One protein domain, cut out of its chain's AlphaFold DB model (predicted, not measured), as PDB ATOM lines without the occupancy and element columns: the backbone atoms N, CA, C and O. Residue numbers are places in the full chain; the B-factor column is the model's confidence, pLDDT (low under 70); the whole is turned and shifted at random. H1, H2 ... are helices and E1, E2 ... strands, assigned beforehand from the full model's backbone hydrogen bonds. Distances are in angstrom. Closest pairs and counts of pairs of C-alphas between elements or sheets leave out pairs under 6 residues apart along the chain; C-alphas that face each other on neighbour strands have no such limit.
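AT A GLANCE: This is residues 2 to 106 of the 361 residues of an uncharacterized protein of Portunus trituberculatus (UniProt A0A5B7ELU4). A sheet of four strands, E3 E4 E5 E6, is covered by the hairpin E1 and E2 in a small sandwich, two sheets face to face, and the helix H2 sticks out from this body as a long arm, residues 88 to 106 standing free. The short helix H1 only grazes the larger sheet. The printed part has 105 residues, in the order E1 E2 E3 E4 E5 H1 E6 H2; the larger sheet is mixed, the smaller antiparallel, and the class is mixed, helices and strands. The whole is loose, radius of gyration of the C-alphas 16.7 A, and elongated, spanning 55 by 33 by 29 A.

IN THESE COORDINATES: E3 is residues 28 to 30, E4 42 to 49 and E5 54 to 61, the last two 23.0 A each; E6 is 81 to 84. E1, residues 4 to 10, begins at C-alpha 4 (8.939, 1.354, -48.157); E2 is 17 to 23. H1 is residues 70 to 76. H2, residues 88 to 105, is 25.3 A long and ends at C-alpha 105 (15.141, -25.812, -16.358).

HOW THE PARTS SIT: E3 E4 E5 form a meander, each strand the antiparallel neighbour of the one before; N 29 and O 47 are 2.9 A apart, N 46 and O 57 2.8 A. E5, H1, E6 form a strand-helix-strand unit, two parallel neighbour strands with a helix between, its crossover right-handed; no backbone N and O of E5 and E6 are within hydrogen-bond range. In the hairpin E1 and E2, N 7 and O 20 are 2.9 A apart. The closest C-alphas of E2 and E4, Leu 18 and Leu 44, are 6.4 A apart. H2 is not on the larger sheet. In H1 and H2 every O i to N i+4 pair is within hydrogen-bond range.

THE WHOLE: The C-alphas of Thr 52 and Cys 106 are farthest apart, 55.7 A. The printed part has no cut. The link E3 to E4, 11 residues, is long. Residues 67 to 106 have pLDDT under 70.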
ATOM      1  N   PRO A   2       6.634  -3.749 -49.660       93.00
ATOM      2  CA  PRO A   2       5.768  -2.809 -50.375       93.00
ATOM      3  C   PRO A   2       5.501  -1.550 -49.541       93.00
ATOM      4  O   PRO A   2       5.250  -1.652 -48.344       93.00
ATOM      5  N   GLY A   3       5.579  -0.369 -50.160       95.69
ATOM      6  CA  GLY A   3       5.344   0.918 -49.488       95.69
ATOM      7  C   GLY A   3       6.554   1.532 -48.773       95.69
ATOM      8  O   GLY A   3       6.424   2.628 -48.226       95.69
ATOM      9  N   TYR A   4       7.717   0.875 -48.802       97.88
ATOM     10  CA  TYR A   4       8.939   1.354 -48.157       97.88
ATOM     11  C   TYR A   4      10.130   1.358 -49.115       97.88
ATOM     12  O   TYR A   4      10.366   0.389 -49.841       97.88
ATOM     13  N   GLN A   5      10.919   2.426 -49.047       97.44
ATOM     14  CA  GLN A   5      12.245   2.505 -49.636       97.44
ATOM     15  C   GLN A   5      13.234   1.949 -48.617       97.44
ATOM     16  O   GLN A   5      13.102   2.161 -47.408       97.44
ATOM     17  N   THR A   6      14.183   1.161 -49.106       97.00
ATOM     18  CA  THR A   6      15.115   0.413 -48.264       97.00
ATOM     19  C   THR A   6      16.521   0.925 -48.513       97.00
ATOM     20  O   THR A   6      17.005   0.879 -49.642       97.00
ATOM     21  N   PHE A   7      17.177   1.390 -47.456       97.19
ATOM     22  CA  PHE A   7      18.586   1.756 -47.474       97.19
ATOM     23  C   PHE A   7      19.378   0.633 -46.833       97.19
ATOM     24  O   PHE A   7      19.044   0.203 -45.733       97.19
ATOM     25  N   LEU A   8      20.403   0.151 -47.532       95.81
ATOM     26  CA  LEU A   8      21.224  -0.965 -47.082       95.81
ATOM     27  C   LEU A   8      22.674  -0.516 -46.918       95.81
ATOM     28  O   LEU A   8      23.216   0.235 -47.743       95.81
ATOM     29  N   LEU A   9      23.303  -1.006 -45.859       95.00
ATOM     30  CA  LEU A   9      24.747  -1.057 -45.710       95.00
ATOM     31  C   LEU A   9      25.124  -2.537 -45.577       95.00
ATOM     32  O   LEU A   9      24.844  -3.126 -44.534       95.00
ATOM     33  N   PRO A  10      25.673  -3.164 -46.632       91.12
ATOM     34  CA  PRO A  10      26.177  -4.522 -46.508       91.12
ATOM     35  C   PRO A  10      27.322  -4.521 -45.497       91.12
ATOM     36  O   PRO A  10      28.209  -3.670 -45.582       91.12
ATOM     37  N   GLY A  11      27.283  -5.453 -44.551       85.12
ATOM     38  CA  GLY A  11      28.321  -5.577 -43.545       85.12
ATOM     39  C   GLY A  11      29.639  -6.026 -44.159       85.12
ATOM     40  O   GLY A  11      29.698  -6.651 -45.227       85.12
ATOM     41  N   THR A  12      30.716  -5.688 -43.469       82.06
ATOM     42  CA  THR A  12      32.094  -5.962 -43.899       82.06
ATOM     43  C   THR A  12      32.391  -7.457 -44.057       82.06
ATOM     44  O   THR A  12      33.177  -7.843 -44.924       82.06
ATOM     45  N   ASP A  13      31.718  -8.311 -43.289       80.19
ATOM     46  CA  ASP A  13      31.855  -9.770 -43.323       80.19
ATOM     47  C   ASP A  13      30.891 -10.481 -44.290       80.19
ATOM     48  O   ASP A  13      30.946 -11.704 -44.431       80.19
ATOM     49  N   ARG A  14      30.022  -9.729 -44.983       77.12
ATOM     50  CA  ARG A  14      28.941 -10.227 -45.860       77.12
ATOM     51  C   ARG A  14      27.909 -11.137 -45.178       77.12
ATOM     52  O   ARG A  14      27.025 -11.642 -45.869       77.12
ATOM     53  N   GLN A  15      28.005 -11.360 -43.869       77.88
ATOM     54  CA  GLN A  15      27.044 -12.154 -43.099       77.88
ATOM     55  C   GLN A  15      26.023 -11.265 -42.400       77.88
ATOM     56  O   GLN A  15      24.890 -11.689 -42.156       77.88
ATOM     57  N   HIS A  16      26.410 -10.028 -42.100       80.75
ATOM     58  CA  HIS A  16      25.573  -9.052 -41.426       80.75
ATOM     59  C   HIS A  16      25.420  -7.799 -42.290       80.75
ATOM     60  O   HIS A  16      26.033  -7.659 -43.350       80.75
ATOM     61  N   GLY A  17      24.520  -6.909 -41.894       90.25
ATOM     62  CA  GLY A  17      24.324  -5.638 -42.570       90.25
ATOM     63  C   GLY A  17      23.208  -4.842 -41.925       90.25
ATOM     64  O   GLY A  17      22.322  -5.392 -41.270       90.25
ATOM     65  N   LEU A  18      23.250  -3.536 -42.134       94.31
ATOM     66  CA  LEU A  18      22.245  -2.620 -41.625       94.31
ATOM     67  C   LEU A  18      21.212  -2.316 -42.699       94.31
ATOM     68  O   LEU A  18      21.538  -2.117 -43.873       94.31
ATOM     69  N   ALA A  19      19.956  -2.241 -42.273       95.88
ATOM     70  CA  ALA A  19      18.847  -1.836 -43.114       95.88
ATOM     71  C   ALA A  19      18.031  -0.749 -42.414       95.88
ATOM     72  O   ALA A  19      17.633  -0.905 -41.262       95.88
ATOM     73  N   THR A  20      17.743   0.331 -43.133       96.62
ATOM     74  CA  THR A  20      16.811   1.373 -42.691       96.62
ATOM     75  C   THR A  20      15.654   1.431 -43.678       96.62
ATOM     76  O   THR A  20      15.850   1.616 -44.882       96.62
ATOM     77  N   LEU A  21      14.438   1.250 -43.164       97.19
ATOM     78  CA  LEU A  21      13.199   1.272 -43.936       97.19
ATOM     79  C   LEU A  21      12.507   2.617 -43.735       97.19
ATOM     80  O   LEU A  21      12.165   2.982 -42.613       97.19
ATOM     81  N   VAL A  22      12.253   3.336 -44.824       96.38
ATOM     82  CA  VAL A  22      11.527   4.613 -44.796       96.38
ATOM     83  C   VAL A  22      10.281   4.485 -45.662       96.38
ATOM     84  O   VAL A  22      10.319   3.834 -46.702       96.38
ATOM     85  N   LYS A  23       9.150   5.075 -45.263       97.00
ATOM     86  CA  LYS A  23       7.932   5.055 -46.092       97.00
ATOM     87  C   LYS A  23       8.185   5.761 -47.433       97.00
ATOM     88  O   LYS A  23       8.807   6.818 -47.459       97.00
ATOM     89  N   ASN A  24       7.653   5.222 -48.532       97.31
ATOM     90  CA  ASN A  24       7.834   5.762 -49.893       97.31
ATOM     91  C   ASN A  24       7.306   7.193 -50.078       97.31
ATOM     92  O   ASN A  24       7.705   7.884 -51.009       97.31
ATOM     93  N   ASN A  25       6.377   7.629 -49.224       97.00
ATOM     94  CA  ASN A  25       5.812   8.976 -49.271       97.00
ATOM     95  C   ASN A  25       6.682  10.031 -48.562       97.00
ATOM     96  O   ASN A  25       6.337  11.211 -48.599       97.00
ATOM     97  N   LEU A  26       7.777   9.625 -47.916       97.19
ATOM     98  CA  LEU A  26       8.751  10.523 -47.309       97.19
ATOM     99  C   LEU A  26      10.005  10.555 -48.187       97.19
ATOM    100  O   LEU A  26      10.615   9.506 -48.392       97.19
ATOM    101  N   PRO A  27      10.429  11.721 -48.701       97.81
ATOM    102  CA  PRO A  27      11.712  11.828 -49.377       97.81
ATOM    103  C   PRO A  27      12.834  11.439 -48.415       97.81
ATOM    104  O   PRO A  27      12.923  11.986 -47.313       97.81
ATOM    105  N   ALA A  28      13.684  10.499 -48.821       97.94
ATOM    106  CA  ALA A  28      14.862  10.151 -48.044       97.94
ATOM    107  C   ALA A  28      16.060   9.850 -48.936       97.94
ATOM    108  O   ALA A  28      15.918   9.372 -50.061       97.94
ATOM    109  N   THR A  29      17.246  10.136 -48.417       98.00
ATOM    110  CA  THR A  29      18.519   9.936 -49.105       98.00
ATOM    111  C   THR A  29      19.526   9.311 -48.152       98.00
ATOM    112  O   THR A  29      19.588   9.642 -46.968       98.00
ATOM    113  N   LYS A  30      20.326   8.368 -48.657       97.44
ATOM    114  CA  LYS A  30      21.412   7.768 -47.879       97.44
ATOM    115  C   LYS A  30      22.498   8.818 -47.632       97.44
ATOM    116  O   LYS A  30      22.903   9.504 -48.569       97.44
ATOM    117  N   ILE A  31      22.997   8.899 -46.404       96.69
ATOM    118  CA  ILE A  31      24.172   9.704 -46.062       96.69
ATOM    119  C   ILE A  31      25.398   8.972 -46.610       96.69
ATOM    120  O   ILE A  31      25.634   7.813 -46.267       96.69
ATOM    121  N   SER A  32      26.147   9.619 -47.504       95.56
ATOM    122  CA  SER A  32      27.299   9.007 -48.182       95.56
ATOM    123  C   SER A  32      28.444   8.703 -47.221       95.56
ATOM    124  O   SER A  32      29.036   7.632 -47.311       95.56
ATOM    125  N   ASN A  33      28.700   9.619 -46.286       94.12
ATOM    126  CA  ASN A  33      29.770   9.531 -45.298       94.12
ATOM    127  C   ASN A  33      29.170   9.685 -43.890       94.12
ATOM    128  O   ASN A  33      29.158  10.796 -43.356       94.12
ATOM    129  N   PRO A  34      28.589   8.616 -43.316       91.31
ATOM    130  CA  PRO A  34      28.150   8.638 -41.927       91.31
ATOM    131  C   PRO A  34      29.351   8.856 -40.987       91.31
ATOM    132  O   PRO A  34      30.488   8.592 -41.385       91.31
ATOM    133  N   PRO A  35      29.120   9.347 -39.759       88.00
ATOM    134  CA  PRO A  35      30.191   9.551 -38.795       88.00
ATOM    135  C   PRO A  35      30.915   8.237 -38.491       88.00
ATOM    136  O   PRO A  35      30.283   7.191 -38.326       88.00
ATOM    137  N   ASP A  36      32.242   8.312 -38.414       85.94
ATOM    138  CA  ASP A  36      33.062   7.192 -37.968       85.94
ATOM    139  C   ASP A  36      32.817   6.975 -36.471       85.94
ATOM    140  O   ASP A  36      32.941   7.903 -35.674       85.94
ATOM    141  N   CYS A  37      32.405   5.762 -36.114       83.94
ATOM    142  CA  CYS A  37      32.104   5.371 -34.737       83.94
ATOM    143  C   CYS A  37      33.135   4.383 -34.193       83.94
ATOM    144  O   CYS A  37      32.829   3.592 -33.299       83.94
ATOM    145  N   GLY A  38      34.336   4.381 -34.768       83.31
ATOM    146  CA  GLY A  38      35.433   3.521 -34.366       83.31
ATOM    147  C   GLY A  38      35.501   2.223 -35.166       83.31
ATOM    148  O   GLY A  38      34.592   1.829 -35.903       83.31
ATOM    149  N   GLN A  39      36.632   1.532 -35.015       80.12
ATOM    150  CA  GLN A  39      36.937   0.343 -35.804       80.12
ATOM    151  C   GLN A  39      35.864  -0.735 -35.629       80.12
ATOM    152  O   GLN A  39      35.541  -1.122 -34.512       80.12
ATOM    153  N   ARG A  40      35.386  -1.283 -36.754       83.56
ATOM    154  CA  ARG A  40      34.412  -2.392 -36.834       83.56
ATOM    155  C   ARG A  40      32.985  -2.070 -36.385       83.56
ATOM    156  O   ARG A  40      32.164  -2.984 -36.396       83.56
ATOM    157  N   ASN A  41      32.680  -0.825 -36.027       86.94
ATOM    158  CA  ASN A  41      31.295  -0.388 -35.887       86.94
ATOM    159  C   ASN A  41      30.757  -0.009 -37.267       86.94
ATOM    160  O   ASN A  41      31.455   0.603 -38.076       86.94
ATOM    161  N   GLU A  42      29.522  -0.402 -37.552       91.00
ATOM    162  CA  GLU A  42      28.880  -0.115 -38.831       91.00
ATOM    163  C   GLU A  42      27.795   0.935 -38.607       91.00
ATOM    164  O   GLU A  42      27.006   0.834 -37.668       91.00
ATOM    165  N   VAL A  43      27.758   1.962 -39.456       92.94
ATOM    166  CA  VAL A  43      26.809   3.074 -39.323       92.94
ATOM    167  C   VAL A  43      26.119   3.309 -40.653       92.94
ATOM    168  O   VAL A  43      26.757   3.617 -41.659       92.94
ATOM    169  N   LEU A  44      24.794   3.204 -40.664       95.31
ATOM    170  CA  LEU A  44      23.950   3.558 -41.796       95.31
ATOM    171  C   LEU A  44      23.182   4.843 -41.477       95.31
ATOM    172  O   LEU A  44      22.225   4.833 -40.707       95.31
ATOM    173  N   GLY A  45      23.586   5.942 -42.114       96.00
ATOM    174  CA  GLY A  45      22.886   7.222 -42.044       96.00
ATOM    175  C   GLY A  45      21.873   7.406 -43.177       96.00
ATOM    176  O   GLY A  45      22.160   7.094 -44.336       96.00
ATOM    177  N   VAL A  46      20.700   7.952 -42.862       97.31
ATOM    178  CA  VAL A  46      19.655   8.326 -43.825       97.31
ATOM    179  C   VAL A  46      19.085   9.696 -43.455       97.31
ATOM    180  O   VAL A  46      18.587   9.877 -42.346       97.31
ATOM    181  N   HIS A  47      19.118  10.653 -44.382       97.12
ATOM    182  CA  HIS A  47      18.347  11.890 -44.262       97.12
ATOM    183  C   HIS A  47      16.899  11.616 -44.644       97.12
ATOM    184  O   HIS A  47      16.631  11.099 -45.727       97.12
ATOM    185  N   VAL A  48      15.963  11.967 -43.769       97.25
ATOM    186  CA  VAL A  48      14.522  11.869 -44.005       97.25
ATOM    187  C   VAL A  48      13.937  13.272 -43.962       97.25
ATOM    188  O   VAL A  48      13.968  13.949 -42.932       97.25
ATOM    189  N   LYS A  49      13.372  13.716 -45.083       96.44
ATOM    190  CA  LYS A  49      12.729  15.021 -45.187       96.44
ATOM    191  C   LYS A  49      11.244  14.889 -44.873       96.44
ATOM    192  O   LYS A  49      10.488  14.244 -45.593       96.44
ATOM    193  N   THR A  50      10.818  15.508 -43.784       93.94
ATOM    194  CA  THR A  50       9.401  15.689 -43.453       93.94
ATOM    195  C   THR A  50       8.880  17.003 -44.050       93.94
ATOM    196  O   THR A  50       9.615  17.734 -44.713       93.94
ATOM    197  N   LYS A  51       7.598  17.326 -43.831       93.50
ATOM    198  CA  LYS A  51       7.010  18.593 -44.307       93.50
ATOM    199  C   LYS A  51       7.646  19.826 -43.662       93.50
ATOM    200  O   LYS A  51       7.708  20.868 -44.299       93.50
ATOM    201  N   THR A  52       8.068  19.711 -42.406       94.06
ATOM    202  CA  THR A  52       8.513  20.845 -41.585       94.06
ATOM    203  C   THR A  52      10.014  20.854 -41.354       94.06
ATOM    204  O   THR A  52      10.581  21.912 -41.108       94.06
ATOM    205  N   LYS A  53      10.664  19.691 -41.440       94.62
ATOM    206  CA  LYS A  53      12.076  19.543 -41.101       94.62
ATOM    207  C   LYS A  53      12.750  18.382 -41.809       94.62
ATOM    208  O   LYS A  53      12.095  17.443 -42.261       94.62
ATOM    209  N   GLU A  54      14.067  18.432 -41.844       94.19
ATOM    210  CA  GLU A  54      14.924  17.339 -42.276       94.19
ATOM    211  C   GLU A  54      15.583  16.711 -41.049       94.19
ATOM    212  O   GLU A  54      16.116  17.421 -40.202       94.19
ATOM    213  N   VAL A  55      15.493  15.387 -40.933       94.44
ATOM    214  CA  VAL A  55      16.000  14.618 -39.790       94.44
ATOM    215  C   VAL A  55      17.050  13.641 -40.299       94.44
ATOM    216  O   VAL A  55      16.819  12.945 -41.287       94.44
ATOM    217  N   ALA A  56      18.195  13.564 -39.625       94.31
ATOM    218  CA  ALA A  56      19.181  12.519 -39.873       94.31
ATOM    219  C   ALA A  56      18.909  11.327 -38.942       94.31
ATOM    220  O   ALA A  56      18.858  11.480 -37.722       94.31
ATOM    221  N   VAL A  57      18.721  10.145 -39.523       94.94
ATOM    222  CA  VAL A  57      18.527   8.884 -38.798       94.94
ATOM    223  C   VAL A  57      19.780   8.040 -38.970       94.94
ATOM    224  O   VAL A  57      20.167   7.743 -40.100       94.94
ATOM    225  N   TYR A  58      20.391   7.640 -37.860       94.19
ATOM    226  CA  TYR A  58      21.563   6.768 -37.855       94.19
ATOM    227  C   TYR A  58      21.187   5.424 -37.233       94.19
ATOM    228  O   TYR A  58      20.752   5.364 -36.085       94.19
ATOM    229  N   ASN A  59      21.333   4.357 -38.014       94.25
ATOM    230  CA  ASN A  59      21.268   2.978 -37.548       94.25
ATOM    231  C   ASN A  59      22.709   2.517 -37.299       94.25
ATOM    232  O   ASN A  59      23.533   2.603 -38.211       94.25
ATOM    233  N   VAL A  60      23.023   2.109 -36.071       91.94
ATOM    234  CA  VAL A  60      24.388   1.794 -35.634       91.94
ATOM    235  C   VAL A  60      24.430   0.346 -35.164       91.94
ATOM    236  O   VAL A  60      23.697  -0.036 -34.256       91.94
ATOM    237  N   TYR A  61      25.316  -0.452 -35.756       89.31
ATOM    238  CA  TYR A  61      25.668  -1.771 -35.243       89.31
ATOM    239  C   TYR A  61      27.002  -1.685 -34.511       89.31
ATOM    240  O   TYR A  61      28.018  -1.285 -35.089       89.31
ATOM    241  N   ARG A  62      26.991  -2.077 -33.233       87.19
ATOM    242  CA  ARG A  62      28.188  -2.105 -32.395       87.19
ATOM    243  C   ARG A  62      28.809  -3.494 -32.390       87.19
ATOM    244  O   ARG A  62      28.131  -4.487 -32.126       87.19
ATOM    245  N   ASN A  63      30.114  -3.560 -32.625       82.88
ATOM    246  CA  ASN A  63      30.861  -4.796 -32.454       82.88
ATOM    247  C   ASN A  63      31.073  -5.067 -30.958       82.88
ATOM    248  O   ASN A  63      31.689  -4.265 -30.264       82.88
ATOM    249  N   ILE A  64      30.622  -6.227 -30.477       79.19
ATOM    250  CA  ILE A  64      30.717  -6.636 -29.062       79.19
ATOM    251  C   ILE A  64      32.152  -6.696 -28.510       79.19
ATOM    252  O   ILE A  64      32.348  -6.787 -27.302       79.19
ATOM    253  N   HIS A  65      33.162  -6.696 -29.382       81.94
ATOM    254  CA  HIS A  65      34.574  -6.770 -29.007       81.94
ATOM    255  C   HIS A  65      35.285  -5.413 -29.012       81.94
ATOM    256  O   HIS A  65      36.496  -5.375 -28.794       81.94
ATOM    257  N   VAL A  66      34.575  -4.323 -29.303       74.81
ATOM    258  CA  VAL A  66      35.150  -2.980 -29.394       74.81
ATOM    259  C   VAL A  66      34.495  -2.092 -28.348       74.81
ATOM    260  O   VAL A  66      33.272  -1.968 -28.309       74.81
ATOM    261  N   ASP A  67      35.318  -1.463 -27.507       68.56
ATOM    262  CA  ASP A  67      34.845  -0.469 -26.547       68.56
ATOM    263  C   ASP A  67      34.244   0.712 -27.315       68.56
ATOM    264  O   ASP A  67      34.943   1.485 -27.971       68.56
ATOM    265  N   PHE A  68      32.919   0.830 -27.261       65.88
ATOM    266  CA  PHE A  68      32.204   1.909 -27.919       65.88
ATOM    267  C   PHE A  68      32.259   3.170 -27.060       65.88
ATOM    268  O   PHE A  68      31.540   3.306 -26.066       65.88
ATOM    269  N   THR A  69      33.078   4.138 -27.456       64.19
ATOM    270  CA  THR A  69      33.016   5.479 -26.878       64.19
ATOM    271  C   THR A  69      31.883   6.251 -27.530       64.19
ATOM    272  O   THR A  69      32.062   6.917 -28.548       64.19
ATOM    273  N   ALA A  70      30.706   6.214 -26.904       60.28
ATOM    274  CA  ALA A  70      29.516   6.907 -27.399       60.28
ATOM    275  C   ALA A  70      29.706   8.417 -27.625       60.28
ATOM    276  O   ALA A  70      28.935   9.035 -28.352       60.28
ATOM    277  N   GLY A  71      30.758   9.011 -27.052       65.00
ATOM    278  CA  GLY A  71      31.141  10.398 -27.298       65.00
ATOM    279  C   GLY A  71      31.394  10.738 -28.773       65.00
ATOM    280  O   GLY A  71      31.069  11.848 -29.179       65.00
ATOM    281  N   GLU A  72      31.912   9.823 -29.597       63.09
ATOM    282  CA  GLU A  72      32.171  10.099 -31.026       63.09
ATOM    283  C   GLU A  72      30.874  10.177 -31.841       63.09
ATOM    284  O   GLU A  72      30.658  11.117 -32.611       63.09
ATOM    285  N   LEU A  73      29.943   9.261 -31.575       63.81
ATOM    286  CA  LEU A  73      28.599   9.325 -32.136       63.81
ATOM    287  C   LEU A  73      27.876  10.590 -31.641       63.81
ATOM    288  O   LEU A  73      27.409  11.389 -32.442       63.81
ATOM    289  N   PHE A  74      27.853  10.849 -30.330       65.00
ATOM    290  CA  PHE A  74      27.136  11.999 -29.767       65.00
ATOM    291  C   PHE A  74      27.755  13.368 -30.102       65.00
ATOM    292  O   PHE A  74      27.048  14.373 -30.070       65.00
ATOM    293  N   SER A  75      29.045  13.431 -30.443       57.19
ATOM    294  CA  SER A  75      29.713  14.669 -30.887       57.19
ATOM    295  C   SER A  75      29.440  15.018 -32.350       57.19
ATOM    296  O   SER A  75      29.539  16.186 -32.727       57.19
ATOM    297  N   THR A  76      29.064  14.037 -33.172       53.84
ATOM    298  CA  THR A  76      28.736  14.245 -34.589       53.84
ATOM    299  C   THR A  76      27.254  14.546 -34.812       53.84
ATOM    300  O   THR A  76      26.909  15.255 -35.761       53.84
ATOM    301  N   VAL A  77      26.367  14.117 -33.907       56.78
ATOM    302  CA  VAL A  77      24.949  14.520 -33.908       56.78
ATOM    303  C   VAL A  77      24.739  15.873 -33.226       56.78
ATOM    304  O   VAL A  77      24.231  15.995 -32.117       56.78
ATOM    305  N   HIS A  78      25.128  16.927 -33.942       45.38
ATOM    306  CA  HIS A  78      24.828  18.319 -33.590       45.38
ATOM    307  C   HIS A  78      23.450  18.806 -34.091       45.38
ATOM    308  O   HIS A  78      23.069  19.943 -33.815       45.38
ATOM    309  N   TYR A  79      22.692  17.961 -34.799       45.06
ATOM    310  CA  TYR A  79      21.383  18.270 -35.392       45.06
ATOM    311  C   TYR A  79      20.306  17.313 -34.874       45.06
ATOM    312  O   TYR A  79      20.643  16.197 -34.497       45.06
ATOM    313  N   GLU A  80      19.030  17.731 -34.876       46.66
ATOM    314  CA  GLU A  80      17.869  16.908 -34.489       46.66
ATOM    315  C   GLU A  80      17.925  15.512 -35.134       46.66
ATOM    316  O   GLU A  80      17.570  15.314 -36.298       46.66
ATOM    317  N   SER A  81      18.396  14.538 -34.368       51.56
ATOM    318  CA  SER A  81      18.686  13.192 -34.838       51.56
ATOM    319  C   SER A  81      18.006  12.179 -33.942       51.56
ATOM    320  O   SER A  81      18.116  12.254 -32.718       51.56
ATOM    321  N   VAL A  82      17.340  11.206 -34.553       52.69
ATOM    322  CA  VAL A  82      16.801  10.053 -33.833       52.69
ATOM    323  C   VAL A  82      17.831   8.941 -33.942       52.69
ATOM    324  O   VAL A  82      18.045   8.387 -35.022       52.69
ATOM    325  N   LEU A  83      18.491   8.654 -32.823       53.31
ATOM    326  CA  LEU A  83      19.322   7.470 -32.674       53.31
ATOM    327  C   LEU A  83      18.403   6.296 -32.335       53.31
ATOM    328  O   LEU A  83      17.735   6.316 -31.303       53.31
ATOM    329  N   ILE A  84      18.337   5.302 -33.220       55.62
ATOM    330  CA  ILE A  84      17.605   4.060 -32.962       55.62
ATOM    331  C   ILE A  84      18.658   2.999 -32.664       55.62
ATOM    332  O   ILE A  84      19.262   2.442 -33.577       55.62
ATOM    333  N   GLU A  85      18.895   2.770 -31.378       54.09
ATOM    334  CA  GLU A  85      19.713   1.672 -30.868       54.09
ATOM    335  C   GLU A  85      18.814   0.662 -30.152       54.09
ATOM    336  O   GLU A  85      17.846   1.039 -29.494       54.09
ATOM    337  N   ASP A  86      19.164  -0.619 -30.247       49.53
ATOM    338  CA  ASP A  86      18.690  -1.654 -29.329       49.53
ATOM    339  C   ASP A  86      19.911  -2.274 -28.651       49.53
ATOM    340  O   ASP A  86      20.573  -3.142 -29.219       49.53
ATOM    341  N   ILE A  87      20.269  -1.755 -27.474       53.00
ATOM    342  CA  ILE A  87      21.378  -2.299 -26.678       53.00
ATOM    343  C   ILE A  87      20.916  -2.592 -25.250       53.00
ATOM    344  O   ILE A  87      21.046  -3.726 -24.807       53.00
ATOM    345  N   ASP A  88      20.244  -1.669 -24.565       51.97
ATOM    346  CA  ASP A  88      19.894  -1.902 -23.155       51.97
ATOM    347  C   ASP A  88      18.585  -2.697 -22.952       51.97
ATOM    348  O   ASP A  88      18.395  -3.355 -21.924       51.97
ATOM    349  N   GLU A  89      17.646  -2.652 -23.904       48.03
ATOM    350  CA  GLU A  89      16.352  -3.346 -23.797       48.03
ATOM    351  C   GLU A  89      16.476  -4.816 -24.227       48.03
ATOM    352  O   GLU A  89      16.027  -5.705 -23.496       48.03
ATOM    353  N   ALA A  90      17.166  -5.095 -25.343       49.09
ATOM    354  CA  ALA A  90      17.549  -6.448 -25.733       49.09
ATOM    355  C   ALA A  90      18.468  -7.121 -24.710       49.09
ATOM    356  O   ALA A  90      18.202  -8.270 -24.358       49.09
ATOM    357  N   GLU A  91      19.487  -6.439 -24.167       52.00
ATOM    358  CA  GLU A  91      20.306  -7.026 -23.095       52.00
ATOM    359  C   GLU A  91      19.455  -7.348 -21.865       52.00
ATOM    360  O   GLU A  91      19.521  -8.468 -21.355       52.00
ATOM    361  N   ARG A  92      18.571  -6.441 -21.424       54.97
ATOM    362  CA  ARG A  92      17.648  -6.730 -20.310       54.97
ATOM    363  C   ARG A  92      16.702  -7.890 -20.610       54.97
ATOM    364  O   ARG A  92      16.433  -8.689 -19.712       54.97
ATOM    365  N   HIS A  93      16.198  -8.015 -21.835       55.06
ATOM    366  CA  HIS A  93      15.341  -9.130 -22.237       55.06
ATOM    367  C   HIS A  93      16.095 -10.455 -22.330       55.06
ATOM    368  O   HIS A  93      15.570 -11.466 -21.866       55.06
ATOM    369  N   VAL A  94      17.326 -10.464 -22.841       56.62
ATOM    370  CA  VAL A  94      18.185 -11.654 -22.883       56.62
ATOM    371  C   VAL A  94      18.538 -12.093 -21.469       56.62
ATOM    372  O   VAL A  94      18.333 -13.257 -21.138       56.62
ATOM    373  N   VAL A  95      18.967 -11.170 -20.604       60.72
ATOM    374  CA  VAL A  95      19.273 -11.445 -19.192       60.72
ATOM    375  C   VAL A  95      18.039 -12.005 -18.473       60.72
ATOM    376  O   VAL A  95      18.114 -13.064 -17.848       60.72
ATOM    377  N   ARG A  96      16.860 -11.383 -18.626       62.28
ATOM    378  CA  ARG A  96      15.602 -11.888 -18.037       62.28
ATOM    379  C   ARG A  96      15.187 -13.250 -18.590       62.28
ATOM    380  O   ARG A  96      14.755 -14.102 -17.816       62.28
ATOM    381  N   ALA A  97      15.307 -13.474 -19.897       63.25
ATOM    382  CA  ALA A  97      14.980 -14.752 -20.521       63.25
ATOM    383  C   ALA A  97      15.928 -15.861 -20.049       63.25
ATOM    384  O   ALA A  97      15.476 -16.976 -19.792       63.25
ATOM    385  N   PHE A  98      17.212 -15.544 -19.858       57.97
ATOM    386  CA  PHE A  98      18.203 -16.466 -19.315       57.97
ATOM    387  C   PHE A  98      17.882 -16.843 -17.865       57.97
ATOM    388  O   PHE A  98      17.861 -18.028 -17.538       57.97
ATOM    389  N   HIS A  99      17.535 -15.870 -17.013       62.41
ATOM    390  CA  HIS A  99      17.095 -16.139 -15.639       62.41
ATOM    391  C   HIS A  99      15.809 -16.962 -15.589       62.41
ATOM    392  O   HIS A  99      15.745 -17.954 -14.868       62.41
ATOM    393  N   ALA A 100      14.812 -16.626 -16.409       67.69
ATOM    394  CA  ALA A 100      13.555 -17.366 -16.463       67.69
ATOM    395  C   ALA A 100      13.732 -18.800 -16.995       67.69
ATOM    396  O   ALA A 100      13.058 -19.722 -16.531       67.69
ATOM    397  N   ALA A 101      14.625 -19.008 -17.968       61.72
ATOM    398  CA  ALA A 101      14.954 -20.330 -18.487       61.72
ATOM    399  C   ALA A 101      15.722 -21.158 -17.451       61.72
ATOM    400  O   ALA A 101      15.403 -22.332 -17.265       61.72
ATOM    401  N   LEU A 102      16.677 -20.558 -16.735       53.97
ATOM    402  CA  LEU A 102      17.410 -21.212 -15.648       53.97
ATOM    403  C   LEU A 102      16.477 -21.614 -14.501       53.97
ATOM    404  O   LEU A 102      16.502 -22.769 -14.089       53.97
ATOM    405  N   ASP A 103      15.579 -20.729 -14.070       63.44
ATOM    406  CA  ASP A 103      14.602 -21.019 -13.010       63.44
ATOM    407  C   ASP A 103      13.612 -22.136 -13.374       63.44
ATOM    408  O   ASP A 103      13.096 -22.822 -12.487       63.44
ATOM    409  N   LYS A 104      13.317 -22.309 -14.669       66.81
ATOM    410  CA  LYS A 104      12.422 -23.362 -15.172       66.81
ATOM    411  C   LYS A 104      13.138 -24.682 -15.451       66.81
ATOM    412  O   LYS A 104      12.518 -25.735 -15.317       66.81
ATOM    413  N   SER A 105      14.392 -24.635 -15.897       59.44
ATOM    414  CA  SER A 105      15.141 -25.812 -16.358       59.44
ATOM    415  C   SER A 105      15.994 -26.453 -15.269       59.44
ATOM    416  O   SER A 105      16.164 -27.672 -15.284       59.44
ATOM    417  N   CYS A 106      16.478 -25.678 -14.298       43.09
ATOM    418  CA  CYS A 106      17.077 -26.227 -13.091       43.09
ATOM    419  C   CYS A 106      15.952 -26.650 -12.140       43.09
ATOM    420  O   CYS A 106      15.203 -25.792 -11.665       43.09
TER     421      CYS A 106